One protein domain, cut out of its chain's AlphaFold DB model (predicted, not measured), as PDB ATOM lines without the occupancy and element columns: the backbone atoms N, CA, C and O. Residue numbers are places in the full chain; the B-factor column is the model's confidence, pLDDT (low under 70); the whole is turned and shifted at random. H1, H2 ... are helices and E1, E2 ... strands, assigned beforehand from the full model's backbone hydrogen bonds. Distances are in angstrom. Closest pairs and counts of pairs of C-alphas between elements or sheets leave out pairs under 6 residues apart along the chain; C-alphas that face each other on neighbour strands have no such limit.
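AT A GLANCE: This is residues 64 to 137 of the 617 residues of an uncharacterized protein of Amphiprion percula (UniProt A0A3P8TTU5). A small hairpin of strands E1 and E2 lies in the middle, with H1 beside E1, the long helix H4 passing near E2, and the short helices H2 and H3 packed together. Residues 96 to 101 stick out at one end of the long axis. The printed part has 74 residues, in the order H1, E1, E2, H2, H3, H4; the sheet E1 - E2 is antiparallel and the class is mostly helix. It is only just compact, close to loose, with a radius of gyration of the C-alphas of 13.1 A, and elongated, spanning 42 by 23 by 21 A.

HOW THE PARTS SIT: H1, residues 64 to 71, comes closest to E1, residues 76 to 79, at the C-alphas of Lys 70 and Leu 76, 5.6 A apart. E1 forms an antiparallel hairpin with E2, residues 82 to 85, at 140 degrees between directions; N 77 and O 84 are within hydrogen-bond range at 3.0 A, as are N 84 and O 77 at 2.9 A. H2, residues 86 to 91, touches H3, residues 106 to 109; their closest C-alphas, of His 89 and Ala 109, are 4.0 A apart. The closest C-alphas of E2 and H3, of Gly 84 and Trp 108, are 4.6 A apart. H4, residues 120 to 136, is near E2, with 7 pairs of C-alphas within 10 A. H1 and H4 are apart. Every O i to N i+4 pair is within hydrogen-bond range in H1, H2 and H4; H3 is too short for one.

IN THESE COORDINATES: H1 begins at C-alpha 64 (5.851, 114.198, 190.282) and is 10.5 A long. E1 measures 10.4 A, E2 10.8 A, H2 8.6 A and H3 5.0 A. H4, 24.6 A long, ends at C-alpha 136 (24.474, 105.293, 178.042).

THE WHOLE: The C-alphas farthest apart, of Val 96 and Thr 119, are 42.4 A apart. The printed part has no cut. The link from H2 to H3 is long, with 14 residues. Mean pLDDT of the printed part is 85.2; residues 96 to 98 are under 70.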
ATOM      1  N   GLU A  64       6.340 114.636 191.593       85.31
ATOM      2  CA  GLU A  64       5.851 114.198 190.282       85.31
ATOM      3  C   GLU A  64       6.996 114.113 189.271       85.31
ATOM      4  O   GLU A  64       7.080 113.152 188.511       85.31
ATOM      5  N   GLN A  65       7.919 115.080 189.289       84.81
ATOM      6  CA  GLN A  65       9.097 115.061 188.422       84.81
ATOM      7  C   GLN A  65      10.000 113.866 188.734       84.81
ATOM      8  O   GLN A  65      10.439 113.182 187.813       84.81
ATOM      9  N   TYR A  66      10.245 113.568 190.012       87.56
ATOM     10  CA  TYR A  66      11.017 112.385 190.391       87.56
ATOM     11  C   TYR A  66      10.359 111.091 189.895       87.56
ATOM     12  O   TYR A  66      11.036 110.273 189.270       87.56
ATOM     13  N   HIS A  67       9.048 110.929 190.102       87.06
ATOM     14  CA  HIS A  67       8.320 109.754 189.615       87.06
ATOM     15  C   HIS A  67       8.380 109.630 188.089       87.06
ATOM     16  O   HIS A  67       8.752 108.576 187.594       87.06
ATOM     17  N   GLN A  68       8.191 110.718 187.334       88.25
ATOM     18  CA  GLN A  68       8.331 110.695 185.870       88.25
ATOM     19  C   GLN A  68       9.718 110.232 185.395       88.25
ATOM     20  O   GLN A  68       9.836 109.553 184.371       88.25
ATOM     21  N   PHE A  69      10.788 110.617 186.097       87.44
ATOM     22  CA  PHE A  69      12.144 110.174 185.763       87.44
ATOM     23  C   PHE A  69      12.416 108.734 186.195       87.44
ATOM     24  O   PHE A  69      13.134 108.036 185.475       87.44
ATOM     25  N   LYS A  70      11.842 108.298 187.321       88.31
ATOM     26  CA  LYS A  70      11.928 106.926 187.824       88.31
ATOM     27  C   LYS A  70      11.159 105.945 186.937       88.31
ATOM     28  O   LYS A  70      11.706 104.907 186.595       88.31
ATOM     29  N   ASP A  71       9.973 106.307 186.464       89.88
ATOM     30  CA  ASP A  71       9.178 105.468 185.558       89.88
ATOM     31  C   ASP A  71       9.884 105.286 184.205       89.88
ATOM     32  O   ASP A  71       9.858 104.217 183.604       89.88
ATOM     33  N   LYS A  72      10.598 106.317 183.728       88.88
ATOM     34  CA  LYS A  72      11.417 106.232 182.503       88.88
ATOM     35  C   LYS A  72      12.761 105.525 182.700       88.88
ATOM     36  O   LYS A  72      13.436 105.208 181.715       88.88
ATOM     37  N   ASN A  73      13.203 105.366 183.945       89.75
ATOM     38  CA  ASN A  73      14.498 104.807 184.310       89.75
ATOM     39  C   ASN A  73      14.341 104.028 185.617       89.75
ATOM     40  O   ASN A  73      14.714 104.519 186.680       89.75
ATOM     41  N   GLU A  74      13.800 102.812 185.533       88.75
ATOM     42  CA  GLU A  74      13.480 101.977 186.705       88.75
ATOM     43  C   GLU A  74      14.683 101.735 187.635       88.75
ATOM     44  O   GLU A  74      14.528 101.517 188.835       88.75
ATOM     45  N   TRP A  75      15.902 101.822 187.094       91.62
ATOM     46  CA  TRP A  75      17.155 101.706 187.836       91.62
ATOM     47  C   TRP A  75      17.479 102.919 188.725       91.62
ATOM     48  O   TRP A  75      18.411 102.857 189.527       91.62
ATOM     49  N   LEU A  76      16.776 104.040 188.575       92.38
ATOM     50  CA  LEU A  76      17.037 105.275 189.306       92.38
ATOM     51  C   LEU A  76      16.409 105.209 190.704       92.38
ATOM     52  O   LEU A  76      15.203 105.009 190.856       92.38
ATOM     53  N   PHE A  77      17.216 105.449 191.736       92.06
ATOM     54  CA  PHE A  77      16.726 105.633 193.102       92.06
ATOM     55  C   PHE A  77      17.199 106.965 193.678       92.06
ATOM     56  O   PHE A  77      18.155 107.563 193.179       92.06
ATOM     57  N   ALA A  78      16.536 107.419 194.739       89.25
ATOM     58  CA  ALA A  78      16.923 108.612 195.468       89.25
ATOM     59  C   ALA A  78      17.110 108.328 196.960       89.25
ATOM     60  O   ALA A  78      16.342 107.567 197.554       89.25
ATOM     61  N   LYS A  79      18.154 108.920 197.541       86.94
ATOM     62  CA  LYS A  79      18.530 108.791 198.950       86.94
ATOM     63  C   LYS A  79      19.159 110.103 199.414       86.94
ATOM     64  O   LYS A  79      20.075 110.599 198.764       86.94
ATOM     65  N   ASN A  80      18.695 110.648 200.540       85.06
ATOM     66  CA  ASN A  80      19.244 111.863 201.164       85.06
ATOM     67  C   ASN A  80      19.348 113.068 200.203       85.06
ATOM     68  O   ASN A  80      20.366 113.758 200.174       85.06
ATOM     69  N   GLY A  81      18.335 113.289 199.359       84.06
ATOM     70  CA  GLY A  81      18.327 114.395 198.394       84.06
ATOM     71  C   GLY A  81      19.256 114.201 197.185       84.06
ATOM     72  O   GLY A  81      19.479 115.139 196.421       84.06
ATOM     73  N   MET A  82      19.804 113.001 196.985       89.19
ATOM     74  CA  MET A  82      20.716 112.652 195.892       89.19
ATOM     75  C   MET A  82      20.208 111.439 195.109       89.19
ATOM     76  O   MET A  82      19.348 110.697 195.581       89.19
ATOM     77  N   LEU A  83      20.728 111.245 193.895       90.50
ATOM     78  CA  LEU A  83      20.347 110.142 193.007       90.50
ATOM     79  C   LEU A  83      21.404 109.031 192.976       90.50
ATOM     80  O   LEU A  83      22.594 109.273 193.185       90.50
ATOM     81  N   GLY A  84      20.964 107.817 192.657       91.69
ATOM     82  CA  GLY A  84      21.812 106.648 192.449       91.69
ATOM     83  C   GLY A  84      21.235 105.668 191.433       91.69
ATOM     84  O   GLY A  84      20.116 105.838 190.948       91.69
ATOM     85  N   CYS A  85      22.014 104.635 191.114       93.44
ATOM     86  CA  CYS A  85      21.624 103.554 190.213       93.44
ATOM     87  C   CYS A  85      21.595 102.212 190.952       93.44
ATOM     88  O   CYS A  85      22.621 101.764 191.464       93.44
ATOM     89  N   THR A  86      20.437 101.550 190.982       91.12
ATOM     90  CA  THR A  86      20.246 100.256 191.653       91.12
ATOM     91  C   THR A  86      21.047  99.135 190.992       91.12
ATOM     92  O   THR A  86      21.589  98.287 191.692       91.12
ATOM     93  N   LEU A  87      21.194  99.148 189.662       91.00
ATOM     94  CA  LEU A  87      21.978  98.142 188.931       91.00
ATOM     95  C   LEU A  87      23.455  98.207 189.333       91.00
ATOM     96  O   LEU A  87      24.043  97.211 189.744       91.00
ATOM     97  N   CYS A  88      24.035  99.409 189.307       90.38
ATOM     98  CA  CYS A  88      25.411  99.635 189.741       90.38
ATOM     99  C   CYS A  88      25.606  99.382 191.243       90.38
ATOM    100  O   CYS A  88      26.655  98.884 191.641       90.38
ATOM    101  N   HIS A  89      24.598  99.688 192.066       89.44
ATOM    102  CA  HIS A  89      24.608  99.395 193.498       89.44
ATOM    103  C   HIS A  89      24.650  97.889 193.793       89.44
ATOM    104  O   HIS A  89      25.376  97.459 194.688       89.44
ATOM    105  N   ASN A  90      23.888  97.090 193.041       87.12
ATOM    106  CA  ASN A  90      23.790  95.646 193.249       87.12
ATOM    107  C   ASN A  90      25.024  94.898 192.736       87.12
ATOM    108  O   ASN A  90      25.456  93.943 193.373       87.12
ATOM    109  N   VAL A  91      25.594  95.337 191.609       86.00
ATOM    110  CA  VAL A  91      26.778  94.698 191.016       86.00
ATOM    111  C   VAL A  91      28.056  95.055 191.782       86.00
ATOM    112  O   VAL A  91      28.870  94.171 192.012       86.00
ATOM    113  N   LYS A  92      28.198  96.308 192.255       76.00
ATOM    114  CA  LYS A  92      29.348  96.874 193.003       76.00
ATOM    115  C   LYS A  92      30.692  96.872 192.258       76.00
ATOM    116  O   LYS A  92      31.352  97.906 192.240       76.00
ATOM    117  N   ASP A  93      31.063  95.766 191.624       77.31
ATOM    118  CA  ASP A  93      32.249  95.590 190.789       77.31
ATOM    119  C   ASP A  93      31.914  94.721 189.563       77.31
ATOM    120  O   ASP A  93      31.187  93.734 189.661       77.31
ATOM    121  N   LEU A  94      32.433  95.101 188.393       79.06
ATOM    122  CA  LEU A  94      32.229  94.376 187.131       79.06
ATOM    123  C   LEU A  94      33.165  93.162 187.001       79.06
ATOM    124  O   LEU A  94      32.944  92.305 186.140       79.06
ATOM    125  N   GLY A  95      34.205  93.081 187.840       73.06
ATOM    126  CA  GLY A  95      35.126  91.951 187.902       73.06
ATOM    127  C   GLY A  95      35.803  91.633 186.561       73.06
ATOM    128  O   GLY A  95      36.058  92.509 185.728       73.06
ATOM    129  N   VAL A  96      36.086  90.344 186.337       63.25
ATOM    130  CA  VAL A  96      36.832  89.828 185.165       63.25
ATOM    131  C   VAL A  96      36.069  89.994 183.840       63.25
ATOM    132  O   VAL A  96      36.662  89.900 182.770       63.25
ATOM    133  N   MET A  97      34.763  90.270 183.902       56.03
ATOM    134  CA  MET A  97      33.902  90.474 182.730       56.03
ATOM    135  C   MET A  97      33.945  91.917 182.197       56.03
ATOM    136  O   MET A  97      33.329  92.219 181.175       56.03
ATOM    137  N   SER A  98      34.662  92.826 182.868       68.19
ATOM    138  CA  SER A  98      34.792  94.215 182.425       68.19
ATOM    139  C   SER A  98      35.663  94.349 181.170       68.19
ATOM    140  O   SER A  98      36.743  93.769 181.044       68.19
ATOM    141  N   SER A  99      35.219  95.182 180.225       74.25
ATOM    142  CA  SER A  99      36.107  95.671 179.164       74.25
ATOM    143  C   SER A  99      37.250  96.482 179.791       74.25
ATOM    144  O   SER A  99      37.022  97.224 180.749       74.25
ATOM    145  N   ARG A 100      38.478  96.364 179.262       70.25
ATOM    146  CA  ARG A 100      39.669  97.021 179.840       70.25
ATOM    147  C   ARG A 100      39.413  98.514 180.096       70.25
ATOM    148  O   ARG A 100      39.128  99.261 179.165       70.25
ATOM    149  N   GLY A 101      39.563  98.932 181.354       71.88
ATOM    150  CA  GLY A 101      39.428 100.329 181.784       71.88
ATOM    151  C   GLY A 101      38.008 100.777 182.157       71.88
ATOM    152  O   GLY A 101      37.808 101.966 182.401       71.88
ATOM    153  N   VAL A 102      37.026  99.870 182.220       82.12
ATOM    154  CA  VAL A 102      35.637 100.194 182.585       82.12
ATOM    155  C   VAL A 102      35.367  99.833 184.044       82.12
ATOM    156  O   VAL A 102      35.388  98.663 184.401       82.12
ATOM    157  N   ASN A 103      35.040 100.833 184.867       83.50
ATOM    158  CA  ASN A 103      34.682 100.652 186.276       83.50
ATOM    159  C   ASN A 103      33.314 101.275 186.583       83.50
ATOM    160  O   ASN A 103      32.927 102.278 185.976       83.50
ATOM    161  N   ILE A 104      32.592 100.707 187.553       86.19
ATOM    162  CA  ILE A 104      31.371 101.322 188.084       86.19
ATOM    163  C   ILE A 104      31.748 102.593 188.844       86.19
ATOM    164  O   ILE A 104      32.610 102.596 189.719       86.19
ATOM    165  N   ALA A 105      31.074 103.692 188.520       86.69
ATOM    166  CA  ALA A 105      31.283 104.950 189.213       86.69
ATOM    167  C   ALA A 105      30.687 104.875 190.633       86.69
ATOM    168  O   ALA A 105      29.470 104.748 190.799       86.69
ATOM    169  N   ALA A 106      31.543 104.970 191.656       85.06
ATOM    170  CA  ALA A 106      31.157 104.823 193.065       85.06
ATOM    171  C   ALA A 106      30.045 105.799 193.486       85.06
ATOM    172  O   ALA A 106      29.143 105.444 194.237       85.06
ATOM    173  N   ASN A 107      30.041 107.013 192.929       87.50
ATOM    174  CA  ASN A 107      28.996 108.008 193.174       87.50
ATOM    175  C   ASN A 107      27.593 107.555 192.723       87.50
ATOM    176  O   ASN A 107      26.615 107.888 193.387       87.50
ATOM    177  N   TRP A 108      27.479 106.784 191.638       90.69
ATOM    178  CA  TRP A 108      26.209 106.206 191.190       90.69
ATOM    179  C   TRP A 108      25.809 104.983 192.017       90.69
ATOM    180  O   TRP A 108      24.632 104.851 192.352       90.69
ATOM    181  N   ALA A 109      26.765 104.120 192.374       86.88
ATOM    182  CA  ALA A 109      26.511 102.939 193.201       86.88
ATOM    183  C   ALA A 109      26.125 103.301 194.648       86.88
ATOM    184  O   ALA A 109      25.285 102.640 195.248       86.88
ATOM    185  N   GLU A 110      26.686 104.370 195.212       87.56
ATOM    186  CA  GLU A 110      26.426 104.803 196.594       87.56
ATOM    187  C   GLU A 110      25.266 105.805 196.724       87.56
ATOM    188  O   GLU A 110      24.873 106.145 197.840       87.56
ATOM    189  N   GLY A 111      24.707 106.282 195.607       87.75
ATOM    190  CA  GLY A 111      23.599 107.243 195.605       87.75
ATOM    191  C   GLY A 111      24.003 108.675 195.966       87.75
ATOM    192  O   GLY A 111      23.295 109.343 196.711       87.75
ATOM    193  N   LYS A 112      25.151 109.144 195.464       88.62
ATOM    194  CA  LYS A 112      25.753 110.455 195.774       88.62
ATOM    195  C   LYS A 112      25.681 111.458 194.610       88.62
ATOM    196  O   LYS A 112      26.523 112.348 194.495       88.62
ATOM    197  N   ILE A 113      24.720 111.315 193.695       90.81
ATOM    198  CA  ILE A 113      24.585 112.221 192.545       90.81
ATOM    199  C   ILE A 113      23.763 113.460 192.917       90.81
ATOM    200  O   ILE A 113      22.559 113.376 193.142       90.81
ATOM    201  N   CYS A 114      24.417 114.622 192.911       85.88
ATOM    202  CA  CYS A 114      23.816 115.941 193.127       85.88
ATOM    203  C   CYS A 114      23.720 116.766 191.827       85.88
ATOM    204  O   CYS A 114      24.312 116.410 190.803       85.88
ATOM    205  N   SER A 115      22.983 117.877 191.843       83.25
ATOM    206  CA  SER A 115      22.961 118.856 190.748       83.25
ATOM    207  C   SER A 115      24.130 119.848 190.852       83.25
ATOM    208  O   SER A 115      24.693 120.042 191.925       83.25
ATOM    209  N   PHE A 116      24.507 120.482 189.736       78.19
ATOM    210  CA  PHE A 116      25.497 121.566 189.709       78.19
ATOM    211  C   PHE A 116      24.930 122.800 189.002       78.19
ATOM    212  O   PHE A 116      24.174 122.659 188.043       78.19
ATOM    213  N   GLY A 117      25.320 123.999 189.447       78.81
ATOM    214  CA  GLY A 117      24.922 125.276 188.846       78.81
ATOM    215  C   GLY A 117      24.385 126.283 189.862       78.81
ATOM    216  O   GLY A 117      23.874 125.894 190.909       78.81
ATOM    217  N   GLN A 118      24.506 127.574 189.546       77.25
ATOM    218  CA  GLN A 118      24.048 128.672 190.411       77.25
ATOM    219  C   GLN A 118      22.549 128.978 190.253       77.25
ATOM    220  O   GLN A 118      21.946 129.552 191.153       77.25
ATOM    221  N   THR A 119      21.931 128.562 189.140       83.75
ATOM    222  CA  THR A 119      20.495 128.737 188.879       83.75
ATOM    223  C   THR A 119      19.779 127.391 188.787       83.75
ATOM    224  O   THR A 119      20.358 126.377 188.380       83.75
ATOM    225  N   ARG A 120      18.485 127.378 189.131       82.94
ATOM    226  CA  ARG A 120      17.637 126.174 189.102       82.94
ATOM    227  C   ARG A 120      17.614 125.500 187.723       82.94
ATOM    228  O   ARG A 120      17.632 124.277 187.629       82.94
ATOM    229  N   GLU A 121      17.615 126.284 186.651       82.94
ATOM    230  CA  GLU A 121      17.603 125.796 185.264       82.94
ATOM    231  C   GLU A 121      18.879 125.023 184.905       82.94
ATOM    232  O   GLU A 121      18.818 123.943 184.304       82.94
ATOM    233  N   ILE A 122      20.040 125.524 185.341       82.81
ATOM    234  CA  ILE A 122      21.334 124.857 185.140       82.81
ATOM    235  C   ILE A 122      21.384 123.560 185.958       82.81
ATOM    236  O   ILE A 122      21.803 122.520 185.446       82.81
ATOM    237  N   GLN A 123      20.874 123.581 187.191       83.81
ATOM    238  CA  GLN A 123      20.822 122.407 188.064       83.81
ATOM    239  C   GLN A 123      19.917 121.291 187.508       83.81
ATOM    240  O   GLN A 123      20.303 120.118 187.528       83.81
ATOM    241  N   LEU A 124      18.751 121.639 186.949       84.81
ATOM    242  CA  LEU A 124      17.855 120.690 186.272       84.81
ATOM    243  C   LEU A 124      18.508 120.084 185.023       84.81
ATOM    244  O   LEU A 124      18.425 118.873 184.801       84.81
ATOM    245  N   THR A 125      19.187 120.912 184.227       86.38
ATOM    246  CA  THR A 125      19.909 120.465 183.026       86.38
ATOM    247  C   THR A 125      21.075 119.546 183.393       86.38
ATOM    248  O   THR A 125      21.278 118.517 182.746       86.38
ATOM    249  N   SER A 126      21.787 119.849 184.483       89.19
ATOM    250  CA  SER A 126      22.875 119.024 185.008       89.19
ATOM    251  C   SER A 126      22.405 117.620 185.394       89.19
ATOM    252  O   SER A 126      23.023 116.645 184.968       89.19
ATOM    253  N   LEU A 127      21.296 117.486 186.136       86.62
ATOM    254  CA  LEU A 127      20.770 116.164 186.501       86.62
ATOM    255  C   LEU A 127      20.323 115.365 185.276       86.62
ATOM    256  O   LEU A 127      20.670 114.192 185.157       86.62
ATOM    257  N   ARG A 128      19.612 116.001 184.335       87.19
ATOM    258  CA  ARG A 128      19.185 115.344 183.087       87.19
ATOM    259  C   ARG A 128      20.377 114.815 182.295       87.19
ATOM    260  O   ARG A 128      20.348 113.670 181.850       87.19
ATOM    261  N   LYS A 129      21.434 115.625 182.170       89.25
ATOM    262  CA  LYS A 129      22.672 115.243 181.485       89.25
ATOM    263  C   LYS A 129      23.356 114.065 182.183       89.25
ATOM    264  O   LYS A 129      23.628 113.069 181.526       89.25
ATOM    265  N   LYS A 130      23.532 114.122 183.508       90.00
ATOM    266  CA  LYS A 130      24.148 113.034 184.288       90.00
ATOM    267  C   LYS A 130      23.383 111.713 184.159       90.00
ATOM    268  O   LYS A 130      24.003 110.673 183.967       90.00
ATOM    269  N   ILE A 131      22.051 111.745 184.232       90.25
ATOM    270  CA  ILE A 131      21.196 110.555 184.064       90.25
ATOM    271  C   ILE A 131      21.351 109.976 182.656       90.25
ATOM    272  O   ILE A 131      21.505 108.766 182.503       90.25
ATOM    273  N   HIS A 132      21.347 110.832 181.632       90.88
ATOM    274  CA  HIS A 132      21.504 110.410 180.243       90.88
ATOM    275  C   HIS A 132      22.890 109.803 179.968       90.88
ATOM    276  O   HIS A 132      22.987 108.734 179.366       90.88
ATOM    277  N   GLU A 133      23.956 110.449 180.441       90.31
ATOM    278  CA  GLU A 133      25.333 109.961 180.307       90.31
ATOM    279  C   GLU A 133      25.533 108.632 181.041       90.31
ATOM    280  O   GLU A 133      26.129 107.710 180.487       90.31
ATOM    281  N   HIS A 134      24.979 108.487 182.249       91.81
ATOM    282  CA  HIS A 134      25.066 107.241 183.005       91.81
ATOM    283  C   HIS A 134      24.319 106.092 182.324       91.81
ATOM    284  O   HIS A 134      24.908 105.030 182.129       91.81
ATOM    285  N   LYS A 135      23.070 106.318 181.890       90.88
ATOM    286  CA  LYS A 135      22.265 105.328 181.152       90.88
ATOM    287  C   LYS A 135      23.007 104.771 179.939       90.88
ATOM    288  O   LYS A 135      22.918 103.588 179.625       90.88
ATOM    289  N   ASN A 136      23.737 105.643 179.248       90.00
ATOM    290  CA  ASN A 136      24.474 105.293 178.042       90.00
ATOM    291  C   ASN A 136      25.906 104.815 178.305       90.00
ATOM    292  O   ASN A 136      26.549 104.336 177.368       90.00
ATOM    293  N   SER A 137      26.387 104.906 179.548       90.56
ATOM    294  CA  SER A 137      27.730 104.481 179.925       90.56
ATOM    295  C   SER A 137      27.915 102.975 179.741       90.56
ATOM    296  O   SER A 137      27.005 102.175 179.974       90.56
TER     297      SER A 137